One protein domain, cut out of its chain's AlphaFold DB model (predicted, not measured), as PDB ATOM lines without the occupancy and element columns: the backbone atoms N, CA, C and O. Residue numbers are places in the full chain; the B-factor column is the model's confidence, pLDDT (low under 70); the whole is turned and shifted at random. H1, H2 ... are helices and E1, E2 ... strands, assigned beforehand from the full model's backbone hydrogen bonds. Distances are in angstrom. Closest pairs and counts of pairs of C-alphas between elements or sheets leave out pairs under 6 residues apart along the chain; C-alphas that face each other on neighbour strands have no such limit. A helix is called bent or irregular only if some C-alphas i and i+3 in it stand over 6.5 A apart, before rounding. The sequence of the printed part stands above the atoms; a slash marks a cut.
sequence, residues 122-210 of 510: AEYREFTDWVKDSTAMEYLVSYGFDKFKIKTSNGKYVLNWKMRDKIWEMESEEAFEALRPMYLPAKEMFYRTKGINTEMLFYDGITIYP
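Overview. This is residues 122 to 210 of the 510 residues of the protein "FGE-sulfatase domain-containing protein" of Bacteroidetes bacterium (UniProt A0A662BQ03). One long helix, H1, is the spine; helices H2 and H3 and a small antiparallel hairpin, E1 E2, gather round its last part, while residues 183 to 210 loop out and fold back beside H1. The 89 printed residues include H1, E1, E2, H2, H3 in that order, mostly helix. The whole is compact, radius of gyration of the C-alphas 13.9 A, spans 46 by 31 by 22 A.

Along the chain. H1, residues 122 to 142, runs 30.1 A from C-alpha 122 at (331.407, 136.781, 267.990). E1 is 149 to 151, E2 157 to 159. H2, 161 to 169, 14.7 A, and H3, 173 to 182, 14.8 A, ending at (332.150, 138.941, 246.606), are irregular: C-alphas 162 and 165 are 7.6 A apart, 178 and 181 7.5 A.

Arrangement. H1 touches H2 with residues 133 to 137 alone, about perpendicular at 85 degrees; the closest C-alphas are Asp 133 and Arg 164, 6.7 A. H1 touches H3 with 136 to 142 alone, at a steep tilt of 51 degrees, opposite ways; the closest are Leu 140 and Ala 178, 5.7 A. In the hairpin, N 150 and O 158 are within hydrogen-bond range, 2.8 A. O i to N i+4 pairs in range: H1 16 of 17, H3 4 of 6, H2 0 of 5 beside 4 of 6 for i+3.

Size, cuts and confidence. The farthest C-alphas, Asn 154 and Tyr 191, are 47.1 A apart. The printed part has no cut and no long link between elements. Residues 188 to 194 are under 70 in pLDDT.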
ATOM      1  N   ALA A 122     329.979 136.952 268.255       79.12
ATOM      2  CA  ALA A 122     331.407 136.781 267.990       79.12
ATOM      3  C   ALA A 122     331.757 135.362 267.539       79.12
ATOM      4  O   ALA A 122     332.420 135.205 266.516       79.12
ATOM      5  N   GLU A 123     331.265 134.341 268.244       85.56
ATOM      6  CA  GLU A 123     331.498 132.943 267.868       85.56
ATOM      7  C   GLU A 123     330.926 132.625 266.480       85.56
ATOM      8  O   GLU A 123     331.566 131.937 265.686       85.56
ATOM      9  N   TYR A 124     329.736 133.138 266.152       93.50
ATOM     10  CA  TYR A 124     329.148 132.950 264.826       93.50
ATOM     11  C   TYR A 124     329.891 133.755 263.751       93.50
ATOM     12  O   TYR A 124     330.070 133.276 262.631       93.50
ATOM     13  N   ARG A 125     330.416 134.944 264.078       93.62
ATOM     14  CA  ARG A 125     331.241 135.713 263.140       93.62
ATOM     15  C   ARG A 125     332.528 134.995 262.769       93.62
ATOM     16  O   ARG A 125     332.877 135.055 261.596       93.62
ATOM     17  N   GLU A 126     333.167 134.258 263.683       94.94
ATOM     18  CA  GLU A 126     334.315 133.397 263.341       94.94
ATOM     19  C   GLU A 126     333.977 132.436 262.194       94.94
ATOM     20  O   GLU A 126     334.775 132.267 261.270       94.94
ATOM     21  N   PHE A 127     332.777 131.847 262.216       96.62
ATOM     22  CA  PHE A 127     332.288 130.999 261.132       96.62
ATOM     23  C   PHE A 127     332.093 131.800 259.842       96.62
ATOM     24  O   PHE A 127     332.609 131.412 258.794       96.62
ATOM     25  N   THR A 128     331.406 132.942 259.908       95.31
ATOM     26  CA  THR A 128     331.146 133.744 258.702       95.31
ATOM     27  C   THR A 128     332.411 134.334 258.081       95.31
ATOM     28  O   THR A 128     332.538 134.366 256.858       95.31
ATOM     29  N   ASP A 129     333.385 134.719 258.905       94.25
ATOM     30  CA  ASP A 129     334.691 135.201 258.474       94.25
ATOM     31  C   ASP A 129     335.528 134.071 257.880       94.25
ATOM     32  O   ASP A 129     336.180 134.271 256.859       94.25
ATOM     33  N   TRP A 130     335.468 132.869 258.460       96.06
ATOM     34  CA  TRP A 130     336.113 131.694 257.883       96.06
ATOM     35  C   TRP A 130     335.562 131.381 256.488       96.06
ATOM     36  O   TRP A 130     336.347 131.170 255.563       96.06
ATOM     37  N   VAL A 131     334.234 131.400 256.313       96.06
ATOM     38  CA  VAL A 131     333.599 131.184 255.001       96.06
ATOM     39  C   VAL A 131     334.041 132.275 254.033       96.06
ATOM     40  O   VAL A 131     334.595 131.953 252.987       96.06
ATOM     41  N   LYS A 132     333.915 133.548 254.422       94.25
ATOM     42  CA  LYS A 132     334.370 134.701 253.637       94.25
ATOM     43  C   LYS A 132     335.817 134.535 253.162       94.25
ATOM     44  O   LYS A 132     336.093 134.663 251.973       94.25
ATOM     45  N   ASP A 133     336.739 134.229 254.066       94.88
ATOM     46  CA  ASP A 133     338.155 134.094 253.725       94.88
ATOM     47  C   ASP A 133     338.409 132.868 252.835       94.88
ATOM     48  O   ASP A 133     339.200 132.947 251.896       94.88
ATOM     49  N   SER A 134     337.721 131.746 253.076       94.69
ATOM     50  CA  SER A 134     337.846 130.544 252.242       94.69
ATOM     51  C   SER A 134     337.357 130.779 250.811       94.69
ATOM     52  O   SER A 134     338.086 130.487 249.865       94.69
ATOM     53  N   THR A 135     336.189 131.403 250.652       94.06
ATOM     54  CA  THR A 135     335.609 131.760 249.355       94.06
ATOM     55  C   THR A 135     336.514 132.741 248.610       94.06
ATOM     56  O   THR A 135     336.779 132.567 247.421       94.06
ATOM     57  N   ALA A 136     337.074 133.731 249.313       93.75
ATOM     58  CA  ALA A 136     338.027 134.668 248.729       93.75
ATOM     59  C   ALA A 136     339.292 133.962 248.217       93.75
ATOM     60  O   ALA A 136     339.751 134.239 247.106       93.75
ATOM     61  N   MET A 137     339.848 133.018 248.986       94.50
ATOM     62  CA  MET A 137     340.994 132.227 248.529       94.50
ATOM     63  C   MET A 137     340.652 131.372 247.309       94.50
ATOM     64  O   MET A 137     341.479 131.268 246.408       94.50
ATOM     65  N   GLU A 138     339.464 130.767 247.252       93.62
ATOM     66  CA  GLU A 138     339.031 129.971 246.098       93.62
ATOM     67  C   GLU A 138     338.963 130.815 244.820       93.62
ATOM     68  O   GLU A 138     339.541 130.428 243.799       93.62
ATOM     69  N   TYR A 139     338.359 132.007 244.893       93.81
ATOM     70  CA  TYR A 139     338.352 132.959 243.782       93.81
ATOM     71  C   TYR A 139     339.769 133.352 243.362       93.81
ATOM     72  O   TYR A 139     340.113 133.242 242.185       93.81
ATOM     73  N   LEU A 140     340.636 133.719 244.305       94.25
ATOM     74  CA  LEU A 140     342.026 134.068 243.999       94.25
ATOM     75  C   LEU A 140     342.780 132.894 243.349       94.25
ATOM     76  O   LEU A 140     343.472 133.074 242.348       94.25
ATOM     77  N   VAL A 141     342.617 131.666 243.841       94.56
ATOM     78  CA  VAL A 141     343.240 130.484 243.228       94.56
ATOM     79  C   VAL A 141     342.747 130.278 241.792       94.56
ATOM     80  O   VAL A 141     343.560 129.975 240.917       94.56
ATOM     81  N   SER A 142     341.451 130.475 241.526       93.06
ATOM     82  CA  SER A 142     340.887 130.357 240.172       93.06
ATOM     83  C   SER A 142     341.446 131.387 239.181       93.06
ATOM     84  O   SER A 142     341.547 131.096 237.993       93.06
ATOM     85  N   TYR A 143     341.895 132.542 239.680       93.12
ATOM     86  CA  TYR A 143     342.547 133.601 238.901       93.12
ATOM     87  C   TYR A 143     344.079 133.445 238.838       93.12
ATOM     88  O   TYR A 143     344.779 134.330 238.353       93.12
ATOM     89  N   GLY A 144     344.621 132.313 239.305       92.31
ATOM     90  CA  GLY A 144     346.044 131.982 239.192       92.31
ATOM     91  C   GLY A 144     346.911 132.425 240.372       92.31
ATOM     92  O   GLY A 144     348.137 132.325 240.307       92.31
ATOM     93  N   PHE A 145     346.318 132.874 241.485       93.19
ATOM     94  CA  PHE A 145     347.070 133.204 242.697       93.19
ATOM     95  C   PHE A 145     347.443 131.941 243.495       93.19
ATOM     96  O   PHE A 145     346.965 131.695 244.604       93.19
ATOM     97  N   ASP A 146     348.371 131.153 242.955       92.69
ATOM     98  CA  ASP A 146     348.763 129.835 243.475       92.69
ATOM     99  C   ASP A 146     349.318 129.843 244.910       92.69
ATOM    100  O   ASP A 146     349.265 128.825 245.597       92.69
ATOM    101  N   LYS A 147     349.775 130.996 245.413       92.75
ATOM    102  CA  LYS A 147     350.191 131.172 246.817       92.75
ATOM    103  C   LYS A 147     349.088 130.814 247.828       92.75
ATOM    104  O   LYS A 147     349.408 130.463 248.963       92.75
ATOM    105  N   PHE A 148     347.817 130.866 247.425       93.88
ATOM    106  CA  PHE A 148     346.663 130.526 248.262       93.88
ATOM    107  C   PHE A 148     346.272 129.041 248.239       93.88
ATOM    108  O   PHE A 148     345.323 128.662 248.922       93.88
ATOM    109  N   LYS A 149     347.008 128.172 247.531       94.56
ATOM    110  CA  LYS A 149     346.832 126.712 247.591       94.56
ATOM    111  C   LYS A 149     348.130 126.003 247.972       94.56
ATOM    112  O   LYS A 149     349.225 126.431 247.626       94.56
ATOM    113  N   ILE A 150     348.010 124.878 248.670       94.06
ATOM    114  CA  ILE A 150     349.113 123.964 248.980       94.06
ATOM    115  C   ILE A 150     348.749 122.582 248.448       94.06
ATOM    116  O   ILE A 150     347.605 122.139 248.558       94.06
ATOM    117  N   LYS A 151     349.729 121.880 247.877       92.25
ATOM    118  CA  LYS A 151     349.575 120.481 247.475       92.25
ATOM    119  C   LYS A 151     349.845 119.568 248.671       92.25
ATOM    120  O   LYS A 151     350.922 119.612 249.258       92.25
ATOM    121  N   THR A 152     348.865 118.751 249.037       87.50
ATOM    122  CA  THR A 152     349.000 117.739 250.096       87.50
ATOM    123  C   THR A 152     349.800 116.529 249.614       87.50
ATOM    124  O   THR A 152     349.923 116.296 248.409       87.50
ATOM    125  N   SER A 153     350.288 115.709 250.552       84.06
ATOM    126  CA  SER A 153     351.011 114.456 250.269       84.06
ATOM    127  C   SER A 153     350.231 113.495 249.365       84.06
ATOM    128  O   SER A 153     350.825 112.749 248.596       84.06
ATOM    129  N   ASN A 154     348.897 113.568 249.396       83.00
ATOM    130  CA  ASN A 154     347.997 112.743 248.585       83.00
ATOM    131  C   ASN A 154     347.723 113.349 247.195       83.00
ATOM    132  O   ASN A 154     346.813 112.914 246.494       83.00
ATOM    133  N   GLY A 155     348.442 114.407 246.812       82.56
ATOM    134  CA  GLY A 155     348.307 115.082 245.522       82.56
ATOM    135  C   GLY A 155     347.113 116.035 245.398       82.56
ATOM    136  O   GLY A 155     347.030 116.740 244.394       82.56
ATOM    137  N   LYS A 156     346.226 116.106 246.402       87.62
ATOM    138  CA  LYS A 156     345.081 117.033 246.434       87.62
ATOM    139  C   LYS A 156     345.513 118.440 246.844       87.62
ATOM    140  O   LYS A 156     346.365 118.582 247.724       87.62
ATOM    141  N   TYR A 157     344.902 119.463 246.255       88.19
ATOM    142  CA  TYR A 157     345.097 120.851 246.674       88.19
ATOM    143  C   TYR A 157     344.180 121.205 247.847       88.19
ATOM    144  O   TYR A 157     343.022 120.794 247.877       88.19
ATOM    145  N   VAL A 158     344.713 121.964 248.801       91.94
ATOM    146  CA  VAL A 158     343.984 122.553 249.934       91.94
ATOM    147  C   VAL A 158     344.332 124.034 250.055       91.94
ATOM    148  O   VAL A 158     345.403 124.453 249.611       91.94
ATOM    149  N   LEU A 159     343.449 124.823 250.661       93.88
ATOM    150  CA  LEU A 159     343.668 126.257 250.849       93.88
ATOM    151  C   LEU A 159     344.836 126.540 251.806       93.88
ATOM    152  O   LEU A 159     345.004 125.886 252.840       93.88
ATOM    153  N   ASN A 160     345.643 127.541 251.459       94.31
ATOM    154  CA  ASN A 160     346.780 127.988 252.248       94.31
ATOM    155  C   ASN A 160     346.349 129.010 253.303       94.31
ATOM    156  O   ASN A 160     346.511 130.220 253.131       94.31
ATOM    157  N   TRP A 161     345.877 128.517 254.443       92.38
ATOM    158  CA  TRP A 161     345.443 129.364 255.557       92.38
ATOM    159  C   TRP A 161     346.540 130.269 256.145       92.38
ATOM    160  O   TRP A 161     346.208 131.250 256.799       92.38
ATOM    161  N   LYS A 162     347.833 130.026 255.869       92.38
ATOM    162  CA  LYS A 162     348.919 130.947 256.270       92.38
ATOM    163  C   LYS A 162     348.896 132.269 255.499       92.38
ATOM    164  O   LYS A 162     349.495 133.239 255.942       92.38
ATOM    165  N   MET A 163     348.234 132.296 254.344       92.56
ATOM    166  CA  MET A 163     348.109 133.486 253.502       92.56
ATOM    167  C   MET A 163     346.819 134.265 253.767       92.56
ATOM    168  O   MET A 163     346.585 135.264 253.095       92.56
ATOM    169  N   ARG A 164     346.001 133.837 254.737       91.81
ATOM    170  CA  ARG A 164     344.713 134.455 255.079       91.81
ATOM    171  C   ARG A 164     344.803 135.965 255.249       91.81
ATOM    172  O   ARG A 164     344.088 136.692 254.574       91.81
ATOM    173  N   ASP A 165     345.722 136.438 256.081       89.75
ATOM    174  CA  ASP A 165     345.804 137.869 256.391       89.75
ATOM    175  C   ASP A 165     346.238 138.695 255.169       89.75
ATOM    176  O   ASP A 165     345.929 139.876 255.063       89.75
ATOM    177  N   LYS A 166     346.871 138.056 254.176       90.25
ATOM    178  CA  LYS A 166     347.271 138.711 252.930       90.25
ATOM    179  C   LYS A 166     346.118 138.944 251.964       90.25
ATOM    180  O   LYS A 166     346.281 139.802 251.108       90.25
ATOM    181  N   ILE A 167     344.991 138.229 252.071       88.88
ATOM    182  CA  ILE A 167     343.850 138.351 251.136       88.88
ATOM    183  C   ILE A 167     343.439 139.816 250.976       88.88
ATOM    184  O   ILE A 167     343.352 140.323 249.862       88.88
ATOM    185  N   TRP A 168     343.228 140.489 252.107       86.31
ATOM    186  CA  TRP A 168     342.635 141.823 252.166       86.31
ATOM    187  C   TRP A 168     343.672 142.958 252.144       86.31
ATOM    188  O   TRP A 168     343.297 144.120 252.034       86.31
ATOM    189  N   GLU A 169     344.969 142.632 252.219       86.12
ATOM    190  CA  GLU A 169     346.086 143.588 252.097       86.12
ATOM    191  C   GLU A 169     346.507 143.828 250.636       86.12
ATOM    192  O   GLU A 169     347.327 144.701 250.359       86.12
ATOM    193  N   MET A 170     346.006 143.030 249.687       82.12
ATOM    194  CA  MET A 170     346.394 143.143 248.281       82.12
ATOM    195  C   MET A 170     345.698 144.322 247.604       82.12
ATOM    196  O   MET A 170     344.474 144.381 247.529       82.12
ATOM    197  N   GLU A 171     346.501 145.216 247.031       77.31
ATOM    198  CA  GLU A 171     346.028 146.353 246.232       77.31
ATOM    199  C   GLU A 171     346.067 146.081 244.716       77.31
ATOM    200  O   GLU A 171     345.865 146.998 243.923       77.31
ATOM    201  N   SER A 172     346.338 144.842 244.281       84.12
ATOM    202  CA  SER A 172     346.451 144.542 242.849       84.12
ATOM    203  C   SER A 172     345.091 144.548 242.149       84.12
ATOM    204  O   SER A 172     344.094 144.036 242.665       84.12
ATOM    205  N   GLU A 173     345.064 145.102 240.937       84.56
ATOM    206  CA  GLU A 173     343.858 145.169 240.109       84.56
ATOM    207  C   GLU A 173     343.346 143.762 239.764       84.56
ATOM    208  O   GLU A 173     342.144 143.511 239.837       84.56
ATOM    209  N   GLU A 174     344.245 142.795 239.527       87.62
ATOM    210  CA  GLU A 174     343.828 141.413 239.259       87.62
ATOM    211  C   GLU A 174     343.186 140.740 240.482       87.62
ATOM    212  O   GLU A 174     342.260 139.943 240.330       87.62
ATOM    213  N   ALA A 175     343.642 141.054 241.701       87.25
ATOM    214  CA  ALA A 175     343.034 140.519 242.920       87.25
ATOM    215  C   ALA A 175     341.655 141.143 243.162       87.25
ATOM    216  O   ALA A 175     340.730 140.451 243.588       87.25
ATOM    217  N   PHE A 176     341.494 142.433 242.854       86.88
ATOM    218  CA  PHE A 176     340.194 143.091 242.920       86.88
ATOM    219  C   PHE A 176     339.198 142.479 241.930       86.88
ATOM    220  O   PHE A 176     338.079 142.164 242.331       86.88
ATOM    221  N   GLU A 177     339.605 142.250 240.679       88.62
ATOM    222  CA  GLU A 177     338.751 141.607 239.675       88.62
ATOM    223  C   GLU A 177     338.383 140.167 240.058       88.62
ATOM    224  O   GLU A 177     337.227 139.770 239.902       88.62
ATOM    225  N   ALA A 178     339.319 139.408 240.638       91.12
ATOM    226  CA  ALA A 178     339.048 138.064 241.149       91.12
ATOM    227  C   ALA A 178     337.992 138.065 242.267       91.12
ATOM    228  O   ALA A 178     337.102 137.218 242.292       91.12
ATOM    229  N   LEU A 179     338.072 139.033 243.184       90.81
ATOM    230  CA  LEU A 179     337.158 139.164 244.321       90.81
ATOM    231  C   LEU A 179     335.885 139.956 243.994       90.81
ATOM    232  O   LEU A 179     334.994 140.042 244.837       90.81
ATOM    233  N   ARG A 180     335.762 140.513 242.784       88.94
ATOM    234  CA  ARG A 180     334.617 141.328 242.356       88.94
ATOM    235  C   ARG A 180     333.254 140.683 242.649       88.94
ATOM    236  O   ARG A 180     332.383 141.415 243.114       88.94
ATOM    237  N   PRO A 181     333.041 139.362 242.447       89.06
ATOM    238  CA  PRO A 181     331.766 138.718 242.776       89.06
ATOM    239  C   PRO A 181     331.387 138.814 244.258       89.06
ATOM    240  O   PRO A 181     330.205 138.853 244.579       89.06
ATOM    241  N   MET A 182     332.372 138.879 245.159       89.12
ATOM    242  CA  MET A 182     332.150 138.941 246.606       89.12
ATOM    243  C   MET A 182     331.768 140.331 247.115       89.12
ATOM    244  O   MET A 182     331.429 140.467 248.289       89.12
ATOM    245  N   TYR A 183     331.832 141.366 246.279       87.25
ATOM    246  CA  TYR A 183     331.439 142.718 246.656       87.25
ATOM    247  C   TYR A 183     330.047 143.051 246.128       87.25
ATOM    248  O   TYR A 183     329.638 142.589 245.063       87.25
ATOM    249  N   LEU A 184     329.329 143.901 246.861       83.19
ATOM    250  CA  LEU A 184     328.083 144.484 246.375       83.19
ATOM    251  C   LEU A 184     328.341 145.262 245.076       83.19
ATOM    252  O   LEU A 184     329.368 145.938 244.961       83.19
ATOM    253  N   PRO A 185     327.432 145.221 244.091       79.06
ATOM    254  CA  PRO A 185     327.577 146.013 242.880       79.06
ATOM    255  C   PRO A 185     327.569 147.512 243.208       79.06
ATOM    256  O   PRO A 185     326.953 147.963 244.172       79.06
ATOM    257  N   ALA A 186     328.213 148.325 242.365       70.00
ATOM    258  CA  ALA A 186     328.420 149.758 242.624       70.00
ATOM    259  C   ALA A 186     327.131 150.557 242.914       70.00
ATOM    260  O   ALA A 186     327.188 151.593 243.571       70.00
ATOM    261  N   LYS A 187     325.972 150.084 242.434       70.81
ATOM    262  CA  LYS A 187     324.656 150.701 242.673       70.81
ATOM    263  C   LYS A 187     324.093 150.427 244.074       70.81
ATOM    264  O   LYS A 187     323.244 151.184 244.527       70.81
ATOM    265  N   GLU A 188     324.565 149.378 244.738       66.38
ATOM    266  CA  GLU A 188     324.128 148.933 246.070       66.38
ATOM    267  C   GLU A 188     325.137 149.316 247.167       66.38
ATOM    268  O   GLU A 188     324.846 149.214 248.357       66.38
ATOM    269  N   MET A 189     326.321 149.808 246.786       64.56
ATOM    270  CA  MET A 189     327.330 150.284 247.729       64.56
ATOM    271  C   MET A 189     326.880 151.575 248.425       64.56
ATOM    272  O   MET A 189     326.872 152.662 247.839       64.56
ATOM    273  N   PHE A 190     326.595 151.484 249.721       50.94
ATOM    274  CA  PHE A 190     326.345 152.657 250.553       50.94
ATOM    275  C   PHE A 190     327.652 153.443 250.776       50.94
ATOM    276  O   PHE A 190     328.692 152.876 251.115       50.94
ATOM    277  N   TYR A 191     327.628 154.757 250.526       52.00
ATOM    278  CA  TYR A 191     328.793 155.656 250.621       52.00
ATOM    279  C   TYR A 191     330.068 155.186 249.884       52.00
ATOM    280  O   TYR A 191     331.174 155.504 250.316       52.00
ATOM    281  N   ARG A 192     329.947 154.436 248.773       56.50
ATOM    282  CA  ARG A 192     331.093 153.878 248.009       56.50
ATOM    283  C   ARG A 192     332.048 153.012 248.848       56.50
ATOM    284  O   ARG A 192     333.190 152.788 248.448       56.50
ATOM    285  N   THR A 193     331.599 152.530 250.004       59.44
ATOM    286  CA  THR A 193     332.371 151.579 250.805       59.44
ATOM    287  C   THR A 193     332.217 150.195 250.181       59.44
ATOM    288  O   THR A 193     331.115 149.825 249.774       59.44
ATOM    289  N   LYS A 194     333.315 149.434 250.082       66.38
ATOM    290  CA  LYS A 194     333.305 148.055 249.573       66.38
ATOM    291  C   LYS A 194     332.537 147.156 250.552       66.38
ATOM    292  O   LYS A 194     333.122 146.609 251.482       66.38
ATOM    293  N   GLY A 195     331.224 147.055 250.376       72.44
ATOM    294  CA  GLY A 195     330.382 146.122 251.119       72.44
ATOM    295  C   GLY A 195     330.547 144.707 250.574       72.44
ATOM    296  O   GLY A 195     330.611 144.524 249.358       72.44
ATOM    297  N   ILE A 196     330.633 143.718 251.459       83.69
ATOM    298  CA  ILE A 196     330.634 142.302 251.077       83.69
ATOM    299  C   ILE A 196     329.209 141.910 250.693       83.69
ATOM    300  O   ILE A 196     328.264 142.231 251.413       83.69
ATOM    301  N   ASN A 197     329.063 141.206 249.575       85.50
ATOM    302  CA  ASN A 197     327.818 140.552 249.219       85.50
ATOM    303  C   ASN A 197     327.624 139.330 250.129       85.50
ATOM    304  O   ASN A 197     328.300 138.312 249.980       85.50
ATOM    305  N   THR A 198     326.704 139.441 251.085       84.88
ATOM    306  CA  THR A 198     326.416 138.394 252.070       84.88
ATOM    307  C   THR A 198     325.843 137.122 251.445       84.88
ATOM    308  O   THR A 198     326.000 136.051 252.022       84.88
ATOM    309  N   GLU A 199     325.240 137.203 250.253       86.12
ATOM    310  CA  GLU A 199     324.733 136.037 249.513       86.12
ATOM    311  C   GLU A 199     325.859 135.135 248.993       86.12
ATOM    312  O   GLU A 199     325.660 133.939 248.790       86.12
ATOM    313  N   MET A 200     327.065 135.689 248.827       87.12
ATOM    314  CA  MET A 200     328.249 134.931 248.412       87.12
ATOM    315  C   MET A 200     328.897 134.161 249.565       87.12
ATOM    316  O   MET A 200     329.822 133.382 249.342       87.12
ATOM    317  N   LEU A 201     328.433 134.362 250.803       91.12
ATOM    318  CA  LEU A 201     328.893 133.603 251.959       91.12
ATOM    319  C   LEU A 201     328.157 132.262 251.995       91.12
ATOM    320  O   LEU A 201     327.131 132.101 252.657       91.12
ATOM    321  N   PHE A 202     328.687 131.313 251.230       92.12
ATOM    322  CA  PHE A 202     328.063 130.021 250.987       92.12
ATOM    323  C   PHE A 202     328.880 128.881 251.590       92.12
ATOM    324  O   PHE A 202     330.078 128.754 251.339       92.12
ATOM    325  N   TYR A 203     328.223 128.025 252.364       94.69
ATOM    326  CA  TYR A 203     328.830 126.848 252.972       94.69
ATOM    327  C   TYR A 203     327.935 125.636 252.745       94.69
ATOM    328  O   TYR A 203     326.803 125.604 253.217       94.69
ATOM    329  N   ASP A 204     328.450 124.642 252.021       89.94
ATOM    330  CA  ASP A 204     327.788 123.349 251.792       89.94
ATOM    331  C   ASP A 204     326.316 123.450 251.342       89.94
ATOM    332  O   ASP A 204     325.436 122.772 251.862       89.94
ATOM    333  N   GLY A 205     326.018 124.340 250.393       89.62
ATOM    334  CA  GLY A 205     324.647 124.503 249.897       89.62
ATOM    335  C   GLY A 205     323.845 125.627 250.565       89.62
ATOM    336  O   GLY A 205     322.738 125.911 250.114       89.62
ATOM    337  N   ILE A 206     324.374 126.260 251.617       91.94
ATOM    338  CA  ILE A 206     323.611 127.145 252.505       91.94
ATOM    339  C   ILE A 206     324.242 128.541 252.541       91.94
ATOM    340  O   ILE A 206     325.451 128.679 252.733       91.94
ATOM    341  N   THR A 207     323.425 129.587 252.407       92.56
ATOM    342  CA  THR A 207     323.829 130.960 252.731       92.56
ATOM    343  C   THR A 207     323.873 131.122 254.246       92.56
ATOM    344  O   THR A 207     322.892 130.900 254.950       92.56
ATOM    345  N   ILE A 208     325.035 131.480 254.774       94.19
ATOM    346  CA  ILE A 208     325.316 131.417 256.222       94.19
ATOM    347  C   ILE A 208     325.178 132.754 256.941       94.19
ATOM    348  O   ILE A 208     325.421 132.846 258.138       94.19
ATOM    349  N   TYR A 209     324.834 133.814 256.219       93.06
ATOM    350  CA  TYR A 209     324.698 135.128 256.816       93.06
ATOM    351  C   TYR A 209     323.359 135.263 257.575       93.06
ATOM    352  O   TYR A 209     322.324 134.960 256.976       93.06
ATOM    353  N   PRO A 210     323.341 135.709 258.850       90.06
ATOM    354  CA  PRO A 210     322.093 135.836 259.603       90.06
ATOM    355  C   PRO A 210     321.162 136.916 259.052       90.06
ATOM    356  O   PRO A 210     321.596 137.980 258.603       90.06
TER     357      PRO A 210